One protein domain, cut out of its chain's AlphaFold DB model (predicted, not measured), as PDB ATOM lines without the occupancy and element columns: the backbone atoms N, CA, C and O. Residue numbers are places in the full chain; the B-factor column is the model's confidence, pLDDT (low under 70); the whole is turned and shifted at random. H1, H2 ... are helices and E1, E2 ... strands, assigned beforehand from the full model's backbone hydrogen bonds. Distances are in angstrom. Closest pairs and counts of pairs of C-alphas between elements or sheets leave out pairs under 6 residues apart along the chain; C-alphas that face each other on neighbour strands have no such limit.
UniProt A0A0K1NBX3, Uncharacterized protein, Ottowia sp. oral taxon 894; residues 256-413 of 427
ATOM      1  N   ASP A 256       9.750 -19.053  -6.534       79.81
ATOM      2  CA  ASP A 256       9.390 -19.141  -7.951       79.81
ATOM      3  C   ASP A 256      10.578 -18.830  -8.880       79.81
ATOM      4  O   ASP A 256      10.656 -19.382  -9.978       79.81
ATOM      5  N   GLU A 257      11.550 -18.017  -8.439       85.12
ATOM      6  CA  GLU A 257      12.747 -17.706  -9.235       85.12
ATOM      7  C   GLU A 257      13.731 -18.884  -9.324       85.12
ATOM      8  O   GLU A 257      14.585 -18.903 -10.213       85.12
ATOM      9  N   GLN A 258      13.626 -19.866  -8.418       90.94
ATOM     10  CA  GLN A 258      14.576 -20.974  -8.262       90.94
ATOM     11  C   GLN A 258      16.030 -20.492  -8.160       90.94
ATOM     12  O   GLN A 258      16.936 -21.066  -8.770       90.94
ATOM     13  N   ARG A 259      16.279 -19.434  -7.384       94.19
ATOM     14  CA  ARG A 259      17.623 -18.892  -7.148       94.19
ATOM     15  C   ARG A 259      17.951 -18.932  -5.669       94.19
ATOM     16  O   ARG A 259      17.092 -18.790  -4.815       94.19
ATOM     17  N   HIS A 260      19.220 -19.105  -5.350       96.12
ATOM     18  CA  HIS A 260      19.696 -19.057  -3.970       96.12
ATOM     19  C   HIS A 260      20.953 -18.198  -3.858       96.12
ATOM     20  O   HIS A 260      21.551 -17.820  -4.874       96.12
ATOM     21  N   GLN A 261      21.336 -17.845  -2.630       97.00
ATOM     22  CA  GLN A 261      22.481 -16.973  -2.390       97.00
ATOM     23  C   GLN A 261      23.439 -17.549  -1.357       97.00
ATOM     24  O   GLN A 261      23.014 -18.030  -0.310       97.00
ATOM     25  N   PHE A 262      24.732 -17.395  -1.621       98.31
ATOM     26  CA  PHE A 262      25.797 -17.556  -0.641       98.31
ATOM     27  C   PHE A 262      26.304 -16.177  -0.222       98.31
ATOM     28  O   PHE A 262      26.465 -15.276  -1.052       98.31
ATOM     29  N   LEU A 263      26.539 -16.020   1.076       98.19
ATOM     30  CA  LEU A 263      27.091 -14.825   1.702       98.19
ATOM     31  C   LEU A 263      28.446 -15.205   2.283       98.19
ATOM     32  O   LEU A 263      28.509 -16.041   3.180       98.19
ATOM     33  N   VAL A 264      29.512 -14.624   1.748       98.38
ATOM     34  CA  VAL A 264      30.888 -15.004   2.064       98.38
ATOM     35  C   VAL A 264      31.606 -13.819   2.699       98.38
ATOM     36  O   VAL A 264      31.743 -12.763   2.077       98.38
ATOM     37  N   PHE A 265      32.060 -14.006   3.933       98.19
ATOM     38  CA  PHE A 265      32.858 -13.047   4.688       98.19
ATOM     39  C   PHE A 265      34.290 -13.562   4.795       98.19
ATOM     40  O   PHE A 265      34.524 -14.694   5.211       98.19
ATOM     41  N   ALA A 266      35.236 -12.728   4.380       97.44
ATOM     42  CA  ALA A 266      36.668 -12.983   4.418       97.44
ATOM     43  C   ALA A 266      37.401 -11.637   4.340       97.44
ATOM     44  O   ALA A 266      36.779 -10.603   4.067       97.44
ATOM     45  N   ASP A 267      38.719 -11.654   4.519       96.94
ATOM     46  CA  ASP A 267      39.529 -10.461   4.316       96.94
ATOM     47  C   ASP A 267      39.397  -9.910   2.882       96.94
ATOM     48  O   ASP A 267      38.968 -10.568   1.925       96.94
ATOM     49  N   ASP A 268      39.789  -8.655   2.739       96.94
ATOM     50  CA  ASP A 268      39.642  -7.889   1.517       96.94
ATOM     51  C   ASP A 268      40.364  -8.489   0.303       96.94
ATOM     52  O   ASP A 268      39.838  -8.408  -0.815       96.94
ATOM     53  N   GLU A 269      41.543  -9.073   0.499       97.19
ATOM     54  CA  GLU A 269      42.332  -9.696  -0.559       97.19
ATOM     55  C   GLU A 269      41.651 -10.982  -1.038       97.19
ATOM     56  O   GLU A 269      41.467 -11.187  -2.246       97.19
ATOM     57  N   THR A 270      41.208 -11.804  -0.090       97.56
ATOM     58  CA  THR A 270      40.485 -13.050  -0.333       97.56
ATOM     59  C   THR A 270      39.176 -12.801  -1.076       97.56
ATOM     60  O   THR A 270      38.914 -13.462  -2.084       97.56
ATOM     61  N   LEU A 271      38.387 -11.793  -0.690       98.31
ATOM     62  CA  LEU A 271      37.150 -11.443  -1.403       98.31
ATOM     63  C   LEU A 271      37.410 -11.064  -2.872       98.31
ATOM     64  O   LEU A 271      36.690 -11.511  -3.768       98.31
ATOM     65  N   ASN A 272      38.467 -10.298  -3.155       97.75
ATOM     66  CA  ASN A 272      38.828  -9.928  -4.530       97.75
ATOM     67  C   ASN A 272      39.341 -11.126  -5.350       97.75
ATOM     68  O   ASN A 272      39.122 -11.196  -6.566       97.75
ATOM     69  N   LYS A 273      40.037 -12.082  -4.721       97.81
ATOM     70  CA  LYS A 273      40.403 -13.363  -5.355       97.81
ATOM     71  C   LYS A 273      39.155 -14.182  -5.678       97.81
ATOM     72  O   LYS A 273      38.991 -14.588  -6.825       97.81
ATOM     73  N   LEU A 274      38.239 -14.325  -4.721       98.31
ATOM     74  CA  LEU A 274      36.990 -15.066  -4.891       98.31
ATOM     75  C   LEU A 274      36.119 -14.500  -6.012       98.31
ATOM     76  O   LEU A 274      35.606 -15.273  -6.812       98.31
ATOM     77  N   VAL A 275      35.998 -13.173  -6.144       98.31
ATOM     78  CA  VAL A 275      35.268 -12.569  -7.275       98.31
ATOM     79  C   VAL A 275      35.829 -13.054  -8.614       98.31
ATOM     80  O   VAL A 275      35.069 -13.437  -9.504       98.31
ATOM     81  N   ARG A 276      37.157 -13.067  -8.766       97.62
ATOM     82  CA  ARG A 276      37.815 -13.531  -9.995       97.62
ATOM     83  C   ARG A 276      37.607 -15.028 -10.208       97.62
ATOM     84  O   ARG A 276      37.219 -15.430 -11.299       97.62
ATOM     85  N   TRP A 277      37.807 -15.836  -9.170       97.69
ATOM     86  CA  TRP A 277      37.662 -17.289  -9.248       97.69
ATOM     87  C   TRP A 277      36.227 -17.736  -9.531       97.69
ATOM     88  O   TRP A 277      36.040 -18.617 -10.360       97.69
ATOM     89  N   MET A 278      35.211 -17.114  -8.924       98.12
ATOM     90  CA  MET A 278      33.805 -17.468  -9.169       98.12
ATOM     91  C   MET A 278      33.355 -17.108 -10.589       98.12
ATOM     92  O   MET A 278      32.637 -17.883 -11.218       98.12
ATOM     93  N   ASN A 279      33.800 -15.963 -11.121       97.44
ATOM     94  CA  ASN A 279      33.525 -15.602 -12.513       97.44
ATOM     95  C   ASN A 279      34.236 -16.551 -13.490       97.44
ATOM     96  O   ASN A 279      33.607 -17.028 -14.432       97.44
ATOM     97  N   LEU A 280      35.507 -16.879 -13.235       96.88
ATOM     98  CA  LEU A 280      36.257 -17.840 -14.048       96.88
ATOM     99  C   LEU A 280      35.632 -19.241 -13.995       96.88
ATOM    100  O   LEU A 280      35.545 -19.911 -15.017       96.88
ATOM    101  N   LEU A 281      35.171 -19.682 -12.823       97.06
ATOM    102  CA  LEU A 281      34.472 -20.955 -12.656       97.06
ATOM    103  C   LEU A 281      33.180 -20.992 -13.481       97.06
ATOM    104  O   LEU A 281      32.933 -21.971 -14.183       97.06
ATOM    105  N   ALA A 282      32.382 -19.921 -13.431       97.38
ATOM    106  CA  ALA A 282      31.163 -19.808 -14.226       97.38
ATOM    107  C   ALA A 282      31.459 -19.879 -15.733       97.38
ATOM    108  O   ALA A 282      30.760 -20.582 -16.457       97.38
ATOM    109  N   GLU A 283      32.514 -19.200 -16.188       96.44
ATOM    110  CA  GLU A 283      32.970 -19.232 -17.581       96.44
ATOM    111  C   GLU A 283      33.440 -20.632 -18.001       96.44
ATOM    112  O   GLU A 283      32.995 -21.150 -19.022       96.44
ATOM    113  N   LYS A 284      34.293 -21.280 -17.197       96.31
ATOM    114  CA  LYS A 284      34.843 -22.617 -17.485       96.31
ATOM    115  C   LYS A 284      33.791 -23.716 -17.525       96.31
ATOM    116  O   LYS A 284      33.992 -24.718 -18.203       96.31
ATOM    117  N   LEU A 285      32.700 -23.540 -16.790       96.12
ATOM    118  CA  LEU A 285      31.556 -24.446 -16.805       96.12
ATOM    119  C   LEU A 285      30.448 -23.982 -17.755       96.12
ATOM    120  O   LEU A 285      29.352 -24.531 -17.706       96.12
ATOM    121  N   GLU A 286      30.728 -22.998 -18.615       95.75
ATOM    122  CA  GLU A 286      29.846 -22.541 -19.693       95.75
ATOM    123  C   GLU A 286      28.475 -22.048 -19.197       95.75
ATOM    124  O   GLU A 286      27.440 -22.229 -19.843       95.75
ATOM    125  N   HIS A 287      28.438 -21.401 -18.028       96.06
ATOM    126  CA  HIS A 287      27.216 -20.749 -17.569       96.06
ATOM    127  C   HIS A 287      26.890 -19.532 -18.451       96.06
ATOM    128  O   HIS A 287      27.751 -18.671 -18.658       96.06
ATOM    129  N   PRO A 288      25.630 -19.375 -18.904       94.06
ATOM    130  CA  PRO A 288      25.225 -18.180 -19.631       94.06
ATOM    131  C   PRO A 288      25.438 -16.916 -18.794       94.06
ATOM    132  O   PRO A 288      25.202 -16.909 -17.579       94.06
ATOM    133  N   LYS A 289      25.825 -15.816 -19.450       90.06
ATOM    134  CA  LYS A 289      26.054 -14.521 -18.796       90.06
ATOM    135  C   LYS A 289      24.837 -14.102 -17.961       90.06
ATOM    136  O   LYS A 289      23.713 -14.104 -18.450       90.06
ATOM    137  N   GLY A 290      25.072 -13.726 -16.704       88.00
ATOM    138  CA  GLY A 290      24.020 -13.323 -15.759       88.00
ATOM    139  C   GLY A 290      23.352 -14.478 -15.001       88.00
ATOM    140  O   GLY A 290      22.620 -14.230 -14.044       88.00
ATOM    141  N   THR A 291      23.636 -15.737 -15.355       93.81
ATOM    142  CA  THR A 291      23.150 -16.904 -14.596       93.81
ATOM    143  C   THR A 291      23.776 -16.937 -13.208       93.81
ATOM    144  O   THR A 291      23.063 -17.027 -12.211       93.81
ATOM    145  N   VAL A 292      25.097 -16.788 -13.145       96.81
ATOM    146  CA  VAL A 292      25.870 -16.659 -11.909       96.81
ATOM    147  C   VAL A 292      26.146 -15.179 -11.671       96.81
ATOM    148  O   VAL A 292      26.809 -14.536 -12.482       96.81
ATOM    149  N   ALA A 293      25.624 -14.625 -10.578       97.00
ATOM    150  CA  ALA A 293      25.861 -13.232 -10.210       97.00
ATOM    151  C   ALA A 293      26.836 -13.158  -9.031       97.00
ATOM    152  O   ALA A 293      26.533 -13.628  -7.936       97.00
ATOM    153  N   VAL A 294      27.997 -12.551  -9.271       97.62
ATOM    154  CA  VAL A 294      29.095 -12.393  -8.309       97.62
ATOM    155  C   VAL A 294      29.206 -10.909  -7.957       97.62
ATOM    156  O   VAL A 294      29.554 -10.104  -8.819       97.62
ATOM    157  N   ALA A 295      28.886 -10.516  -6.721       96.12
ATOM    158  CA  ALA A 295      28.842  -9.103  -6.336       96.12
ATOM    159  C   ALA A 295      29.415  -8.845  -4.939       96.12
ATOM    160  O   ALA A 295      29.053  -9.522  -3.980       96.12
ATOM    161  N   LEU A 296      30.246  -7.807  -4.803       96.75
ATOM    162  CA  LEU A 296      30.658  -7.292  -3.495       96.75
ATOM    163  C   LEU A 296      29.588  -6.349  -2.939       96.75
ATOM    164  O   LEU A 296      29.237  -5.346  -3.566       96.75
ATOM    165  N   VAL A 297      29.101  -6.653  -1.742       93.69
ATOM    166  CA  VAL A 297      28.212  -5.785  -0.968       93.69
ATOM    167  C   VAL A 297      29.087  -4.960  -0.031       93.69
ATOM    168  O   VAL A 297      29.787  -5.533   0.791       93.69
ATOM    169  N   ASN A 298      29.074  -3.630  -0.165       93.69
ATOM    170  CA  ASN A 298      29.929  -2.724   0.613       93.69
ATOM    171  C   ASN A 298      29.076  -1.806   1.496       93.69
ATOM    172  O   ASN A 298      28.166  -1.167   0.973       93.69
ATOM    173  N   GLY A 299      29.414  -1.664   2.776       89.44
ATOM    174  CA  GLY A 299      28.706  -0.821   3.750       89.44
ATOM    175  C   GLY A 299      29.045   0.674   3.681       89.44
ATOM    176  O   GLY A 299      29.298   1.287   4.712       89.44
ATOM    177  N   LYS A 300      29.081   1.277   2.484       90.12
ATOM    178  CA  LYS A 300      29.555   2.666   2.266       90.12
ATOM    179  C   LYS A 300      28.589   3.762   2.738       90.12
ATOM    180  O   LYS A 300      28.991   4.909   2.894       90.12
ATOM    181  N   ASN A 301      27.312   3.438   2.892       91.81
ATOM    182  CA  ASN A 301      26.254   4.338   3.358       91.81
ATOM    183  C   ASN A 301      25.297   3.593   4.300       91.81
ATOM    184  O   ASN A 301      25.319   2.365   4.344       91.81
ATOM    185  N   GLU A 302      24.426   4.311   5.015       91.62
ATOM    186  CA  GLU A 302      23.552   3.723   6.043       91.62
ATOM    187  C   GLU A 302      22.697   2.553   5.520       91.62
ATOM    188  O   GLU A 302      22.593   1.510   6.165       91.62
ATOM    189  N   GLN A 303      22.122   2.681   4.321       90.06
ATOM    190  CA  GLN A 303      21.303   1.624   3.727       90.06
ATOM    191  C   GLN A 303      22.130   0.367   3.421       90.06
ATOM    192  O   GLN A 303      21.736  -0.746   3.762       90.06
ATOM    193  N   SER A 304      23.290   0.540   2.790       90.56
ATOM    194  CA  SER A 304      24.195  -0.561   2.451       90.56
ATOM    195  C   SER A 304      24.851  -1.198   3.681       90.56
ATOM    196  O   SER A 304      25.071  -2.406   3.697       90.56
ATOM    197  N   ARG A 305      25.080  -0.417   4.744       94.50
ATOM    198  CA  ARG A 305      25.525  -0.893   6.057       94.50
ATOM    199  C   ARG A 305      24.479  -1.818   6.676       94.50
ATOM    200  O   ARG A 305      24.814  -2.945   7.018       94.50
ATOM    201  N   LYS A 306      23.202  -1.419   6.686       92.19
ATOM    202  CA  LYS A 306      22.098  -2.289   7.140       92.19
ATOM    203  C   LYS A 306      21.996  -3.574   6.314       92.19
ATOM    204  O   LYS A 306      21.720  -4.635   6.863       92.19
ATOM    205  N   MET A 307      22.222  -3.510   4.998       91.06
ATOM    206  CA  MET A 307      22.259  -4.715   4.157       91.06
ATOM    207  C   MET A 307      23.413  -5.652   4.531       91.06
ATOM    208  O   MET A 307      23.212  -6.865   4.573       91.06
ATOM    209  N   LEU A 308      24.597  -5.100   4.809       95.00
ATOM    210  CA  LEU A 308      25.760  -5.866   5.248       95.00
ATOM    211  C   LEU A 308      25.529  -6.493   6.628       95.00
ATOM    212  O   LEU A 308      25.752  -7.686   6.784       95.00
ATOM    213  N   GLU A 309      25.001  -5.736   7.589       94.31
ATOM    214  CA  GLU A 309      24.654  -6.229   8.928       94.31
ATOM    215  C   GLU A 309      23.634  -7.372   8.859       94.31
ATOM    216  O   GLU A 309      23.826  -8.412   9.485       94.31
ATOM    217  N   ARG A 310      22.588  -7.241   8.030       92.62
ATOM    218  CA  ARG A 310      21.619  -8.326   7.786       92.62
ATOM    219  C   ARG A 310      22.268  -9.561   7.164       92.62
ATOM    220  O   ARG A 310      21.851 -10.676   7.465       92.62
ATOM    221  N   ALA A 311      23.252  -9.390   6.280       94.38
ATOM    222  CA  ALA A 311      24.021 -10.510   5.743       94.38
ATOM    223  C   ALA A 311      24.902 -11.152   6.828       94.38
ATOM    224  O   ALA A 311      24.955 -12.376   6.919       94.38
ATOM    225  N   GLY A 312      25.519 -10.337   7.682       94.75
ATOM    226  CA  GLY A 312      26.294 -10.770   8.841       94.75
ATOM    227  C   GLY A 312      25.474 -11.617   9.814       94.75
ATOM    228  O   GLY A 312      25.870 -12.715  10.186       94.75
ATOM    229  N   GLN A 313      24.251 -11.180  10.123       93.62
ATOM    230  CA  GLN A 313      23.307 -11.921  10.971       93.62
ATOM    231  C   GLN A 313      22.953 -13.317  10.436       93.62
ATOM    232  O   GLN A 313      22.571 -14.181  11.217       93.62
ATOM    233  N   VAL A 314      23.037 -13.550   9.120       95.06
ATOM    234  CA  VAL A 314      22.812 -14.885   8.535       95.06
ATOM    235  C   VAL A 314      23.996 -15.808   8.811       95.06
ATOM    236  O   VAL A 314      23.799 -16.997   9.051       95.06
ATOM    237  N   VAL A 315      25.221 -15.278   8.759       92.25
ATOM    238  CA  VAL A 315      26.434 -16.087   8.915       92.25
ATOM    239  C   VAL A 315      26.844 -16.268  10.381       92.25
ATOM    240  O   VAL A 315      27.534 -17.234  10.687       92.25
ATOM    241  N   GLY A 316      26.392 -15.401  11.293       90.50
ATOM    242  CA  GLY A 316      26.551 -15.542  12.747       90.50
ATOM    243  C   GLY A 316      27.159 -14.307  13.424       90.50
ATOM    244  O   GLY A 316      27.575 -13.380  12.739       90.50
ATOM    245  N   PRO A 317      27.201 -14.258  14.768       88.75
ATOM    246  CA  PRO A 317      27.543 -13.049  15.535       88.75
ATOM    247  C   PRO A 317      28.991 -12.565  15.363       88.75
ATOM    248  O   PRO A 317      29.281 -11.397  15.588       88.75
ATOM    249  N   ASP A 318      29.884 -13.449  14.941       90.75
ATOM    250  CA  ASP A 318      31.317 -13.236  14.732       90.75
ATOM    251  C   ASP A 318      31.668 -12.747  13.315       90.75
ATOM    252  O   ASP A 318      32.841 -12.625  12.974       90.75
ATOM    253  N   TRP A 319      30.676 -12.454  12.468       93.62
ATOM    254  CA  TRP A 319      30.894 -12.036  11.077       93.62
ATOM    255  C   TRP A 319      31.789 -10.796  10.934       93.62
ATOM    256  O   TRP A 319      32.570 -10.696   9.987       93.62
ATOM    257  N   SER A 320      31.691  -9.860  11.879       94.81
ATOM    258  CA  SER A 320      32.456  -8.612  11.868       94.81
ATOM    259  C   SER A 320      33.945  -8.831  12.125       94.81
ATOM    260  O   SER A 320      34.747  -8.006  11.705       94.81
ATOM    261  N   GLU A 321      34.327  -9.943  12.766       93.88
ATOM    262  CA  GLU A 321      35.736 -10.333  12.937       93.88
ATOM    263  C   GLU A 321      36.391 -10.701  11.597       93.88
ATOM    264  O   GLU A 321      37.606 -10.608  11.460       93.88
ATOM    265  N   PHE A 322      35.590 -11.108  10.606       94.88
ATOM    266  CA  PHE A 322      36.067 -11.429   9.262       94.88
ATOM    267  C   PHE A 322      36.131 -10.187   8.384       94.88
ATOM    268  O   PHE A 322      37.155  -9.924   7.758       94.88
ATOM    269  N   ASN A 323      35.015  -9.456   8.290       96.38
ATOM    270  CA  ASN A 323      34.936  -8.223   7.512       96.38
ATOM    271  C   ASN A 323      33.663  -7.437   7.847       96.38
ATOM    272  O   ASN A 323      32.563  -7.807   7.433       96.38
ATOM    273  N   ASP A 324      33.808  -6.321   8.557       95.62
ATOM    274  CA  ASP A 324      32.693  -5.440   8.916       95.62
ATOM    275  C   ASP A 324      32.380  -4.370   7.847       95.62
ATOM    276  O   ASP A 324      31.441  -3.583   7.999       95.62
ATOM    277  N   GLN A 325      33.143  -4.349   6.745       96.31
ATOM    278  CA  GLN A 325      33.029  -3.357   5.671       96.31
ATOM    279  C   GLN A 325      32.377  -3.905   4.405       96.31
ATOM    280  O   GLN A 325      31.701  -3.160   3.680       96.31
ATOM    281  N   ARG A 326      32.580  -5.191   4.103       96.44
ATOM    282  CA  ARG A 326      32.042  -5.821   2.900       96.44
ATOM    283  C   ARG A 326      31.951  -7.339   2.983       96.44
ATOM    284  O   ARG A 326      32.658  -7.987   3.738       96.44
ATOM    285  N   CYS A 327      31.117  -7.907   2.122       97.75
ATOM    286  CA  CYS A 327      31.059  -9.345   1.885       97.75
ATOM    287  C   CYS A 327      30.861  -9.646   0.397       97.75
ATOM    288  O   CYS A 327      30.438  -8.787  -0.385       97.75
ATOM    289  N   LEU A 328      31.160 -10.879  -0.005       98.31
ATOM    290  CA  LEU A 328      30.810 -11.389  -1.323       98.31
ATOM    291  C   LEU A 328      29.417 -12.020  -1.266       98.31
ATOM    292  O   LEU A 328      29.157 -12.926  -0.478       98.31
ATOM    293  N   ARG A 329      28.531 -11.572  -2.152       97.62
ATOM    294  CA  ARG A 329      27.246 -12.206  -2.429       97.62
ATOM    295  C   ARG A 329      27.325 -12.930  -3.763       97.62
ATOM    296  O   ARG A 329      27.551 -12.308  -4.803       97.62
ATOM    297  N   LEU A 330      27.085 -14.232  -3.725       97.94
ATOM    298  CA  LEU A 330      27.008 -15.088  -4.900       97.94
ATOM    299  C   LEU A 330      25.566 -15.553  -5.076       97.94
ATOM    300  O   LEU A 330      25.007 -16.142  -4.162       97.94
ATOM    301  N   THR A 331      24.947 -15.275  -6.221       97.38
ATOM    302  CA  THR A 331      23.585 -15.732  -6.540       97.38
ATOM    303  C   THR A 331      23.620 -16.700  -7.711       97.38
ATOM    304  O   THR A 331      24.089 -16.338  -8.792       97.38
ATOM    305  N   LEU A 332      23.068 -17.893  -7.514       95.88
ATOM    306  CA  LEU A 332      23.094 -19.000  -8.473       95.88
ATOM    307  C   LEU A 332      21.671 -19.529  -8.712       95.88
ATOM    308  O   LEU A 332      20.813 -19.352  -7.840       95.88
ATOM    309  N   PRO A 333      21.399 -20.169  -9.862       94.69
ATOM    310  CA  PRO A 333      20.223 -21.020  -9.990       94.69
ATOM    311  C   PRO A 333      20.346 -22.216  -9.040       94.69
ATOM    312  O   PRO A 333      21.436 -22.766  -8.860       94.69
ATOM    313  N   ARG A 334      19.225 -22.645  -8.465       93.75
ATOM    314  CA  ARG A 334      19.163 -23.903  -7.725       93.75
ATOM    315  C   ARG A 334      19.409 -25.082  -8.681       93.75
ATOM    316  O   ARG A 334      19.020 -25.000  -9.851       93.75
ATOM    317  N   PRO A 335      20.014 -26.183  -8.202       93.81
ATOM    318  CA  PRO A 335      20.134 -27.407  -8.988       93.81
ATOM    319  C   PRO A 335      18.761 -27.900  -9.453       93.81
ATOM    320  O   PRO A 335      17.805 -27.912  -8.680       93.81
ATOM    321  N   LYS A 336      18.668 -28.361 -10.704       90.69
ATOM    322  CA  LYS A 336      17.417 -28.901 -11.274       90.69
ATOM    323  C   LYS A 336      17.076 -30.316 -10.787       90.69
ATOM    324  O   LYS A 336      16.049 -30.867 -11.173       90.69
ATOM    325  N   GLY A 337      17.951 -30.910  -9.980       89.19
ATOM    326  CA  GLY A 337      17.798 -32.231  -9.380       89.19
ATOM    327  C   GLY A 337      19.130 -32.988  -9.290       89.19
ATOM    328  O   GLY A 337      20.165 -32.470  -9.716       89.19
ATOM    329  N   PRO A 338      19.115 -34.243  -8.800       89.00
ATOM    330  CA  PRO A 338      20.324 -35.037  -8.541       89.00
ATOM    331  C   PRO A 338      21.176 -35.393  -9.770       89.00
ATOM    332  O   PRO A 338      22.245 -35.973  -9.613       89.00
ATOM    333  N   ALA A 339      20.702 -35.098 -10.984       93.19
ATOM    334  CA  ALA A 339      21.403 -35.354 -12.244       93.19
ATOM    335  C   ALA A 339      21.945 -34.076 -12.917       93.19
ATOM    336  O   ALA A 339      22.487 -34.147 -14.020       93.19
ATOM    337  N   ASP A 340      21.792 -32.903 -12.291       95.62
ATOM    338  CA  ASP A 340      22.267 -31.627 -12.834       95.62
ATOM    339  C   ASP A 340      23.799 -31.529 -12.753       95.62
ATOM    340  O   ASP A 340      24.372 -31.048 -11.774       95.62
ATOM    341  N   LEU A 341      24.476 -32.015 -13.797       96.31
ATOM    342  CA  LEU A 341      25.935 -32.078 -13.850       96.31
ATOM    343  C   LEU A 341      26.596 -30.692 -13.794       96.31
ATOM    344  O   LEU A 341      27.638 -30.544 -13.156       96.31
ATOM    345  N   GLN A 342      26.016 -29.680 -14.444       95.81
ATOM    346  CA  GLN A 342      26.597 -28.335 -14.462       95.81
ATOM    347  C   GLN A 342      26.549 -27.722 -13.058       95.81
ATOM    348  O   GLN A 342      27.579 -27.264 -12.553       95.81
ATOM    349  N   ALA A 343      25.391 -27.796 -12.388       95.75
ATOM    350  CA  ALA A 343      25.255 -27.337 -11.007       95.75
ATOM    351  C   ALA A 343      26.149 -28.140 -10.053       95.75
ATOM    352  O   ALA A 343      26.803 -27.538  -9.200       95.75
ATOM    353  N   HIS A 344      26.226 -29.464 -10.223       96.81
ATOM    354  CA  HIS A 344      27.085 -30.336  -9.424       96.81
ATOM    355  C   HIS A 344      28.553 -29.916  -9.505       96.81
ATOM    356  O   HIS A 344      29.173 -29.648  -8.476       96.81
ATOM    357  N   ARG A 345      29.097 -29.764 -10.719       96.56
ATOM    358  CA  ARG A 345      30.491 -29.333 -10.906       96.56
ATOM    359  C   ARG A 345      30.735 -27.945 -10.316       96.56
ATOM    360  O   ARG A 345      31.724 -27.765  -9.611       96.56
ATOM    361  N   PHE A 346      29.826 -26.992 -10.535       97.12
ATOM    362  CA  PHE A 346      29.977 -25.635 -10.006       97.12
ATOM    363  C   PHE A 346      30.017 -25.621  -8.474       97.12
ATOM    364  O   PHE A 346      30.954 -25.089  -7.882       97.12
ATOM    365  N   HIS A 347      29.024 -26.229  -7.821       97.38
ATOM    366  CA  HIS A 347      28.898 -26.202  -6.363       97.38
ATOM    367  C   HIS A 347      30.025 -26.966  -5.665       97.38
ATOM    368  O   HIS A 347      30.543 -26.486  -4.661       97.38
ATOM    369  N   MET A 348      30.444 -28.111  -6.209       95.81
ATOM    370  CA  MET A 348      31.552 -28.900  -5.665       95.81
ATOM    371  C   MET A 348      32.879 -28.137  -5.755       95.81
ATOM    372  O   MET A 348      33.614 -28.037  -4.771       95.81
ATOM    373  N   THR A 349      33.176 -27.518  -6.904       95.75
ATOM    374  CA  THR A 349      34.386 -26.697  -7.056       95.75
ATOM    375  C   THR A 349      34.337 -25.446  -6.186       95.75
ATOM    376  O   THR A 349      35.330 -25.116  -5.542       95.75
ATOM    377  N   MET A 350      33.187 -24.774  -6.105       96.94
ATOM    378  CA  MET A 350      32.987 -23.636  -5.207       96.94
ATOM    379  C   MET A 350      33.211 -24.037  -3.743       96.94
ATOM    380  O   MET A 350      33.919 -23.330  -3.029       96.94
ATOM    381  N   ALA A 351      32.657 -25.169  -3.303       96.19
ATOM    382  CA  ALA A 351      32.848 -25.668  -1.947       96.19
ATOM    383  C   ALA A 351      34.327 -25.954  -1.654       96.19
ATOM    384  O   ALA A 351      34.825 -25.515  -0.623       96.19
ATOM    385  N   ARG A 352      35.055 -26.599  -2.578       93.00
ATOM    386  CA  ARG A 352      36.509 -26.816  -2.449       93.00
ATOM    387  C   ARG A 352      37.282 -25.496  -2.374       93.00
ATOM    388  O   ARG A 352      38.164 -25.362  -1.538       93.00
ATOM    389  N   ILE A 353      36.941 -24.501  -3.194       94.25
ATOM    390  CA  ILE A 353      37.571 -23.171  -3.125       94.25
ATOM    391  C   ILE A 353      37.356 -22.537  -1.748       94.25
ATOM    392  O   ILE A 353      38.319 -22.095  -1.125       94.25
ATOM    393  N   LEU A 354      36.112 -22.525  -1.264       96.31
ATOM    394  CA  LEU A 354      35.752 -21.877  -0.003       96.31
ATOM    395  C   LEU A 354      36.319 -22.604   1.226       96.31
ATOM    396  O   LEU A 354      36.724 -21.946   2.178       96.31
ATOM    397  N   LEU A 355      36.364 -23.939   1.213       93.38
ATOM    398  CA  LEU A 355      36.851 -24.740   2.341       93.38
ATOM    399  C   LEU A 355      38.372 -24.913   2.348       93.38
ATOM    400  O   LEU A 355      38.959 -25.003   3.423       93.38
ATOM    401  N   SER A 356      39.006 -25.006   1.174       89.31
ATOM    402  CA  SER A 356      40.419 -25.399   1.050       89.31
ATOM    403  C   SER A 356      41.377 -24.274   0.700       89.31
ATOM    404  O   SER A 356      42.570 -24.401   0.958       89.31
ATOM    405  N   HIS A 357      40.884 -23.186   0.114       89.88
ATOM    406  CA  HIS A 357      41.741 -22.118  -0.404       89.88
ATOM    407  C   HIS A 357      41.437 -20.748   0.205       89.88
ATOM    408  O   HIS A 357      42.031 -19.754  -0.215       89.88
ATOM    409  N   THR A 358      40.526 -20.681   1.181       92.31
ATOM    410  CA  THR A 358      40.153 -19.439   1.860       92.31
ATOM    411  C   THR A 358      39.826 -19.672   3.327       92.31
ATOM    412  O   THR A 358      39.240 -20.696   3.666       92.31
ATOM    413  N   ASP A 359      40.088 -18.676   4.174       91.25
ATOM    414  CA  ASP A 359      39.550 -18.618   5.536       91.25
ATOM    415  C   ASP A 359      38.222 -17.849   5.540       91.25
ATOM    416  O   ASP A 359      38.100 -16.742   6.068       91.25
ATOM    417  N   ALA A 360      37.214 -18.431   4.889       94.62
ATOM    418  CA  ALA A 360      35.919 -17.800   4.690       94.62
ATOM    419  C   ALA A 360      34.850 -18.299   5.669       94.62
ATOM    420  O   ALA A 360      34.665 -19.501   5.872       94.62
ATOM    421  N   LEU A 361      34.071 -17.362   6.203       96.25
ATOM    422  CA  LEU A 361      32.795 -17.638   6.847       96.25
ATOM    423  C   LEU A 361      31.686 -17.583   5.791       96.25
ATOM    424  O   LEU A 361      31.572 -16.598   5.057       96.25
ATOM    425  N   VAL A 362      30.863 -18.632   5.708       97.69
ATOM    426  CA  VAL A 362      29.846 -18.751   4.656       97.69
ATOM    427  C   VAL A 362      28.471 -18.987   5.251       97.69
ATOM    428  O   VAL A 362      28.265 -19.931   6.017       97.69
ATOM    429  N   GLY A 363      27.502 -18.183   4.829       97.56
ATOM    430  CA  GLY A 363      26.092 -18.486   5.025       97.56
ATOM    431  C   GLY A 363      25.294 -18.476   3.738       97.56
ATOM    432  O   GLY A 363      25.824 -18.318   2.637       97.56
ATOM    433  N   TYR A 364      23.999 -18.687   3.900       97.69
ATOM    434  CA  TYR A 364      23.106 -19.090   2.837       97.69
ATOM    435  C   TYR A 364      21.753 -18.423   2.963       97.69
ATOM    436  O   TYR A 364      21.232 -18.254   4.061       97.69
ATOM    437  N   LYS A 365      21.159 -18.095   1.821       97.00
ATOM    438  CA  LYS A 365      19.753 -17.732   1.686       97.00
ATOM    439  C   LYS A 365      19.127 -18.654   0.658       97.00
ATOM    440  O   LYS A 365      19.600 -18.721  -0.476       97.00
ATOM    441  N   TYR A 366      18.054 -19.337   1.045       94.31
ATOM    442  CA  TYR A 366      17.401 -20.292   0.155       94.31
ATOM    443  C   TYR A 366      16.725 -19.622  -1.040       94.31
ATOM    444  O   TYR A 366      16.650 -20.250  -2.089       94.31
ATOM    445  N   CYS A 367      16.281 -18.371  -0.915       91.50
ATOM    446  CA  CYS A 367      15.728 -17.575  -2.007       91.50
ATOM    447  C   CYS A 367      16.258 -16.139  -2.002       91.50
ATOM    448  O   CYS A 367      16.834 -15.660  -1.015       91.50
ATOM    449  N   ASN A 368      16.075 -15.441  -3.120       87.19
ATOM    450  CA  ASN A 368      16.402 -14.026  -3.211       87.19
ATOM    451  C   ASN A 368      15.481 -13.196  -2.308       87.19
ATOM    452  O   ASN A 368      14.280 -13.422  -2.230       87.19
ATOM    453  N   GLY A 369      16.048 -12.199  -1.627       83.31
ATOM    454  CA  GLY A 369      15.260 -11.227  -0.862       83.31
ATOM    455  C   GLY A 369      14.718 -11.718   0.485       83.31
ATOM    456  O   GLY A 369      14.135 -10.908   1.194       83.31
ATOM    457  N   VAL A 370      14.956 -12.972   0.891       90.50
ATOM    458  CA  VAL A 370      14.542 -13.431   2.227       90.50
ATOM    459  C   VAL A 370      15.227 -12.625   3.337       90.50
ATOM    460  O   VAL A 370      16.458 -12.460   3.357       90.50
ATOM    461  N   ASP A 371      14.408 -12.124   4.261       88.44
ATOM    462  CA  ASP A 371      14.832 -11.405   5.458       88.44
ATOM    463  C   ASP A 371      15.023 -12.369   6.639       88.44
ATOM    464  O   ASP A 371      14.251 -13.307   6.849       88.44
ATOM    465  N   ASN A 372      16.071 -12.134   7.431       91.25
ATOM    466  CA  ASN A 372      16.373 -12.922   8.624       91.25
ATOM    467  C   ASN A 372      15.588 -12.396   9.833       91.25
ATOM    468  O   ASN A 372      16.151 -11.742  10.705       91.25
ATOM    469  N   ASN A 373      14.283 -12.663   9.870       88.69
ATOM    470  CA  ASN A 373      13.407 -12.181  10.947       88.69
ATOM    471  C   ASN A 373      13.632 -12.887  12.297       88.69
ATOM    472  O   ASN A 373      13.182 -12.383  13.319       88.69
ATOM    473  N   HIS A 374      14.330 -14.027  12.287       90.00
ATOM    474  CA  HIS A 374      14.585 -14.884  13.450       90.00
ATOM    475  C   HIS A 374      16.085 -15.179  13.593       90.00
ATOM    476  O   HIS A 374      16.496 -16.318  13.367       90.00
ATOM    477  N   PRO A 375      16.948 -14.180  13.847       88.25
ATOM    478  CA  PRO A 375      18.403 -14.362  13.887       88.25
ATOM    479  C   PRO A 375      18.891 -15.374  14.941       88.25
ATOM    480  O   PRO A 375      19.994 -15.894  14.810       88.25
ATOM    481  N   GLU A 376      18.078 -15.677  15.950       87.12
ATOM    482  CA  GLU A 376      18.303 -16.700  16.974       87.12
ATOM    483  C   GLU A 376      18.233 -18.146  16.447       87.12
ATOM    484  O   GLU A 376      18.834 -19.055  17.032       87.12
ATOM    485  N   GLU A 377      17.511 -18.355  15.344       90.62
ATOM    486  CA  GLU A 377      17.366 -19.653  14.686       90.62
ATOM    487  C   GLU A 377      18.536 -19.905  13.733       90.62
ATOM    488  O   GLU A 377      18.927 -19.031  12.954       90.62
ATOM    489  N   ASP A 378      19.062 -21.126  13.730       92.56
ATOM    490  CA  ASP A 378      20.192 -21.529  12.889       92.56
ATOM    491  C   ASP A 378      19.768 -22.116  11.532       92.56
ATOM    492  O   ASP A 378      20.603 -22.312  10.643       92.56
ATOM    493  N   VAL A 379      18.465 -22.351  11.349       95.62
ATOM    494  CA  VAL A 379      17.832 -22.879  10.136       95.62
ATOM    495  C   VAL A 379      16.791 -21.889   9.614       95.62
ATOM    496  O   VAL A 379      16.113 -21.194  10.369       95.62
ATOM    497  N   TRP A 380      16.660 -21.799   8.293       96.44
ATOM    498  CA  TRP A 380      15.582 -21.047   7.658       96.44
ATOM    499  C   TRP A 380      14.236 -21.752   7.826       96.44
ATOM    500  O   TRP A 380      14.110 -22.920   7.465       96.44
ATOM    501  N   ILE A 381      13.219 -21.024   8.285       94.69
ATOM    502  CA  ILE A 381      11.840 -21.516   8.373       94.69
ATOM    503  C   ILE A 381      10.992 -20.776   7.336       94.69
ATOM    504  O   ILE A 381      10.860 -19.553   7.384       94.69
ATOM    505  N   ALA A 382      10.430 -21.517   6.384       92.50
ATOM    506  CA  ALA A 382       9.481 -20.994   5.410       92.50
ATOM    507  C   ALA A 382       8.048 -21.279   5.867       92.50
ATOM    508  O   ALA A 382       7.711 -22.399   6.251       92.50
ATOM    509  N   HIS A 383       7.192 -20.261   5.796       90.25
ATOM    510  CA  HIS A 383       5.779 -20.374   6.138       90.25
ATOM    511  C   HIS A 383       4.944 -20.408   4.864       90.25
ATOM    512  O   HIS A 383       5.070 -19.534   4.011       90.25
ATOM    513  N   ARG A 384       4.053 -21.395   4.750       88.19
ATOM    514  CA  ARG A 384       3.147 -21.527   3.607       88.19
ATOM    515  C   ARG A 384       1.710 -21.681   4.073       88.19
ATOM    516  O   ARG A 384       1.403 -22.578   4.855       88.19
ATOM    517  N   TRP A 385       0.829 -20.838   3.548       87.94
ATOM    518  CA  TRP A 385      -0.613 -21.038   3.645       87.94
ATOM    519  C   TRP A 385      -1.063 -22.091   2.630       87.94
ATOM    520  O   TRP A 385      -0.762 -21.979   1.440       87.94
ATOM    521  N   ILE A 386      -1.778 -23.114   3.092       87.25
ATOM    522  CA  ILE A 386      -2.412 -24.117   2.235       87.25
ATOM    523  C   ILE A 386      -3.908 -23.813   2.217       87.25
ATOM    524  O   ILE A 386      -4.619 -24.118   3.173       87.25
ATOM    525  N   ALA A 387      -4.371 -23.186   1.131       85.62
ATOM    526  CA  ALA A 387      -5.739 -22.680   1.011       85.62
ATOM    527  C   ALA A 387      -6.801 -23.771   1.210       85.62
ATOM    528  O   ALA A 387      -7.748 -23.561   1.968       85.62
ATOM    529  N   ASP A 388      -6.594 -24.948   0.612       87.12
ATOM    530  CA  ASP A 388      -7.538 -26.072   0.673       87.12
ATOM    531  C   ASP A 388      -7.712 -26.621   2.092       87.12
ATOM    532  O   ASP A 388      -8.803 -27.030   2.485       87.12
ATOM    533  N   LEU A 389      -6.639 -26.588   2.886       87.31
ATOM    534  CA  LEU A 389      -6.642 -27.063   4.269       87.31
ATOM    535  C   LEU A 389      -6.945 -25.946   5.271       87.31
ATOM    536  O   LEU A 389      -7.156 -26.235   6.444       87.31
ATOM    537  N   LYS A 390      -6.966 -24.682   4.828       88.94
ATOM    538  CA  LYS A 390      -7.039 -23.486   5.679       88.94
ATOM    539  C   LYS A 390      -6.030 -23.520   6.836       88.94
ATOM    540  O   LYS A 390      -6.349 -23.133   7.961       88.94
ATOM    541  N   THR A 391      -4.815 -23.994   6.569       92.25
ATOM    542  CA  THR A 391      -3.752 -24.117   7.573       92.25
ATOM    543  C   THR A 391      -2.449 -23.491   7.102       92.25
ATOM    544  O   THR A 391      -2.109 -23.493   5.917       92.25
ATOM    545  N   HIS A 392      -1.690 -22.963   8.063       89.94
ATOM    546  CA  HIS A 392      -0.288 -22.630   7.856       89.94
ATOM    547  C   HIS A 392       0.574 -23.859   8.119       89.94
ATOM    548  O   HIS A 392       0.413 -24.546   9.124       89.94
ATOM    549  N   THR A 393       1.525 -24.092   7.226       91.00
ATOM    550  CA  THR A 393       2.587 -25.082   7.399       91.00
ATOM    551  C   THR A 393       3.923 -24.371   7.519       91.00
ATOM    552  O   THR A 393       4.137 -23.321   6.906       91.00
ATOM    553  N   GLN A 394       4.799 -24.934   8.341       93.00
ATOM    554  CA  GLN A 394       6.173 -24.488   8.517       93.00
ATOM    555  C   GLN A 394       7.098 -25.523   7.891       93.00
ATOM    556  O   GLN A 394       6.840 -26.720   8.002       93.00
ATOM    557  N   HIS A 395       8.151 -25.050   7.234       93.88
ATOM    558  CA  HIS A 395       9.129 -25.893   6.557       93.88
ATOM    559  C   HIS A 395      10.529 -25.445   6.956       93.88
ATOM    560  O   HIS A 395      10.926 -24.317   6.659       93.88
ATOM    561  N   ARG A 396      11.290 -26.322   7.610       95.56
ATOM    562  CA  ARG A 396      12.719 -26.134   7.874       95.56
ATOM    563  C   ARG A 396      13.476 -26.355   6.572       95.56
ATOM    564  O   ARG A 396      13.604 -27.484   6.104       95.56
ATOM    565  N   VAL A 397      13.950 -25.274   5.965       95.69
ATOM    566  CA  VAL A 397      14.531 -25.307   4.623       95.69
ATOM    567  C   VAL A 397      15.965 -25.814   4.673       95.69
ATOM    568  O   VAL A 397      16.211 -26.952   4.295       95.69
ATOM    569  N   LEU A 398      16.907 -24.988   5.123       96.81
ATOM    570  CA  LEU A 398      18.331 -25.309   5.231       96.81
ATOM    571  C   LEU A 398      19.000 -24.416   6.288       96.81
ATOM    572  O   LEU A 398      18.446 -23.362   6.623       96.81
ATOM    573  N   PRO A 399      20.192 -24.789   6.786       96.69
ATOM    574  CA  PRO A 399      20.963 -23.955   7.700       96.69
ATOM    575  C   PRO A 399      21.297 -22.571   7.130       96.69
ATOM    576  O   PRO A 399      21.482 -22.404   5.922       96.69
ATOM    577  N   LYS A 400      21.393 -21.575   8.015       97.19
ATOM    578  CA  LYS A 400      21.789 -20.202   7.671       97.19
ATOM    579  C   LYS A 400      23.299 -20.066   7.529       97.19
ATOM    580  O   LYS A 400      23.763 -19.523   6.533       97.19
ATOM    581  N   ARG A 401      24.058 -20.602   8.488       95.75
ATOM    582  CA  ARG A 401      25.524 -20.717   8.459       95.75
ATOM    583  C   ARG A 401      25.893 -22.088   7.901       95.75
ATOM    584  O   ARG A 401      25.422 -23.099   8.418       95.75
ATOM    585  N   LEU A 402      26.697 -22.118   6.841       95.69
ATOM    586  CA  LEU A 402      27.050 -23.342   6.113       95.69
ATOM    587  C   LEU A 402      28.504 -23.775   6.284       95.69
ATOM    588  O   LEU A 402      28.797 -24.963   6.164       95.69
ATOM    589  N   ALA A 403      29.423 -22.835   6.486       94.31
ATOM    590  CA  ALA A 403      30.831 -23.160   6.657       94.31
ATOM    591  C   ALA A 403      31.540 -22.154   7.544       94.31
ATOM    592  O   ALA A 403      31.177 -20.980   7.600       94.31
ATOM    593  N   GLU A 404      32.592 -22.651   8.176       91.25
ATOM    594  CA  GLU A 404      33.547 -21.896   8.963       91.25
ATOM    595  C   GLU A 404      34.962 -22.324   8.569       91.25
ATOM    596  O   GLU A 404      35.155 -23.479   8.174       91.25
ATOM    597  N   PRO A 405      35.968 -21.450   8.731       90.44
ATOM    598  CA  PRO A 405      37.345 -21.818   8.440       90.44
ATOM    599  C   PRO A 405      37.848 -22.911   9.384       90.44
ATOM    600  O   PRO A 405      37.899 -22.725  10.604       90.44
ATOM    601  N   ILE A 406      38.313 -24.025   8.821       90.88
ATOM    602  CA  ILE A 406      38.893 -25.118   9.610       90.88
ATOM    603  C   ILE A 406      40.153 -24.675  10.367       90.88
ATOM    604  O   ILE A 406      40.381 -25.117  11.492       90.88
ATOM    605  N   ASN A 407      40.928 -23.737   9.815       90.62
ATOM    606  CA  ASN A 407      42.109 -23.183  10.482       90.62
ATOM    607  C   ASN A 407      41.741 -22.419  11.757       90.62
ATOM    608  O   ASN A 407      42.437 -22.534  12.765       90.62
ATOM    609  N   ARG A 408      40.603 -21.713  11.761       90.56
ATOM    610  CA  ARG A 408      40.075 -21.065  12.969       90.56
ATOM    611  C   ARG A 408      39.651 -22.101  14.007       90.56
ATOM    612  O   ARG A 408      39.903 -21.900  15.193       90.56
ATOM    613  N   LEU A 409      39.084 -23.230  13.575       90.00
ATOM    614  CA  LEU A 409      38.777 -24.351  14.465       90.00
ATOM    615  C   LEU A 409      40.027 -24.933  15.118       90.00
ATOM    616  O   LEU A 409      40.063 -25.096  16.339       90.00
ATOM    617  N   ILE A 410      41.061 -25.195  14.323       90.81
ATOM    618  CA  ILE A 410      42.345 -25.703  14.810       90.81
ATOM    619  C   ILE A 410      42.985 -24.708  15.783       90.81
ATOM    620  O   ILE A 410      43.446 -25.124  16.848       90.81
ATOM    621  N   ALA A 411      42.973 -23.412  15.459       90.75
ATOM    622  CA  ALA A 411      43.518 -22.356  16.308       90.75
ATOM    623  C   ALA A 411      42.792 -22.278  17.656       90.75
ATOM    624  O   ALA A 411      43.435 -22.394  18.694       90.75
ATOM    625  N   VAL A 412      41.455 -22.189  17.659       90.38
ATOM    626  CA  VAL A 412      40.661 -22.110  18.899       90.38
ATOM    627  C   VAL A 412      40.901 -23.318  19.794       90.38
ATOM    628  O   VAL A 412      41.079 -23.145  20.996       90.38
ATOM    629  N   VAL A 413      40.935 -24.531  19.234       89.06
ATOM    630  CA  VAL A 413      41.199 -25.742  20.026       89.06
ATOM    631  C   VAL A 413      42.627 -25.749  20.572       89.06
ATOM    632  O   VAL A 413      42.824 -26.072  21.743       89.06
TER     633      VAL A 413
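What this domain is: This is residues 256 to 413 of the 427 residues of an uncharacterized protein of Ottowia sp. oral taxon 894 (UniProt A0A0K1NBX3). A strongly twisted sheet of five strands has H1 and H4 on one face and H2 across the other, and a long two-strand hairpin, E5 and E6, reaches away from it as an arm whose tip, residues 386 to 391, sticks out. E6 runs on into E7, an edge strand of the sheet, and H5 follows off the sheet. The printed part has 158 residues, with five named helices and seven named strands in the order E1 H1 E2 H2 H3 E3 H4 E4 E5 E6 E7 H5, a mixed class. The large sheet runs E2 E3 E1 E4 E7, antiparallel throughout. The whole is compact, with a radius of gyration of the C-alphas of 16.5 A, and spans 52 by 37 by 36 A, the arm making the length.

Where its parts are: The large sheet holds E2, residues 293 to 298, E3, 326 to 333, 23.2 A long, E1, 259 to 265, 20.2 A, E4, 361 to 365, and E7, 401 to 403. E1 begins at C-alpha 259 (17.623, -18.892, -7.148). The helices are H1, 268 to 284, 24.5 A, H2, 302 to 315, 20.2 A, H3, 319 to 323, H4, 341 to 356, 21.8 A, and H5, 406 to 413, ending at C-alpha 413 (41.199, -25.742, 20.026). E5, 379 to 386, is 21.8 A long and E6, 391 to 399, 24.7 A.

How they stand to each other: In the sheet N 295 and O 329 of E2 and E3, N 262 and O 330 of E1 and E3, and N 263 and O 363 of E1 and E4 are within hydrogen-bond range at 2.9, 2.8 and 2.9 A; N 402 of E7 and O 362 of E4 are within hydrogen-bond range at 2.8 A. Three layers, helices on both faces, are H1 and H4, the sheet, and H2. H1 is over E2 and E3, along the strands at a height of 9.6 A; its Val 275 and Val 294 have C-alphas 6.3 A apart, the closest to E2. H2 runs across the strands, at 63 degrees to E2 on the local plane. H4 only just touches H1, with 3 pairs of C-alphas within 8 A, the closest Leu 281 and Phe 346 at 7.0 A. H3 stands at the sheet's level. In the hairpin E5 and E6, N 382 and O 395 are 2.9 A apart. H5 is apart from H1. Every O i to N i+4 pair is within range in H1, H3, H4 and H5, and 9 of 10 in H2. E1, H1, E2 and E3, H4, E4 are split strand-helix-strand units, each with another strand between its two, with right-handed crossovers.

The domain as a whole: The C-alphas of Asp 388 and Ala 411, the two farthest apart, are 53.5 A apart. The printed part has no cut. The link E4 to E5, residues 366 to 378, is long. No printed residue is under 70 in pLDDT.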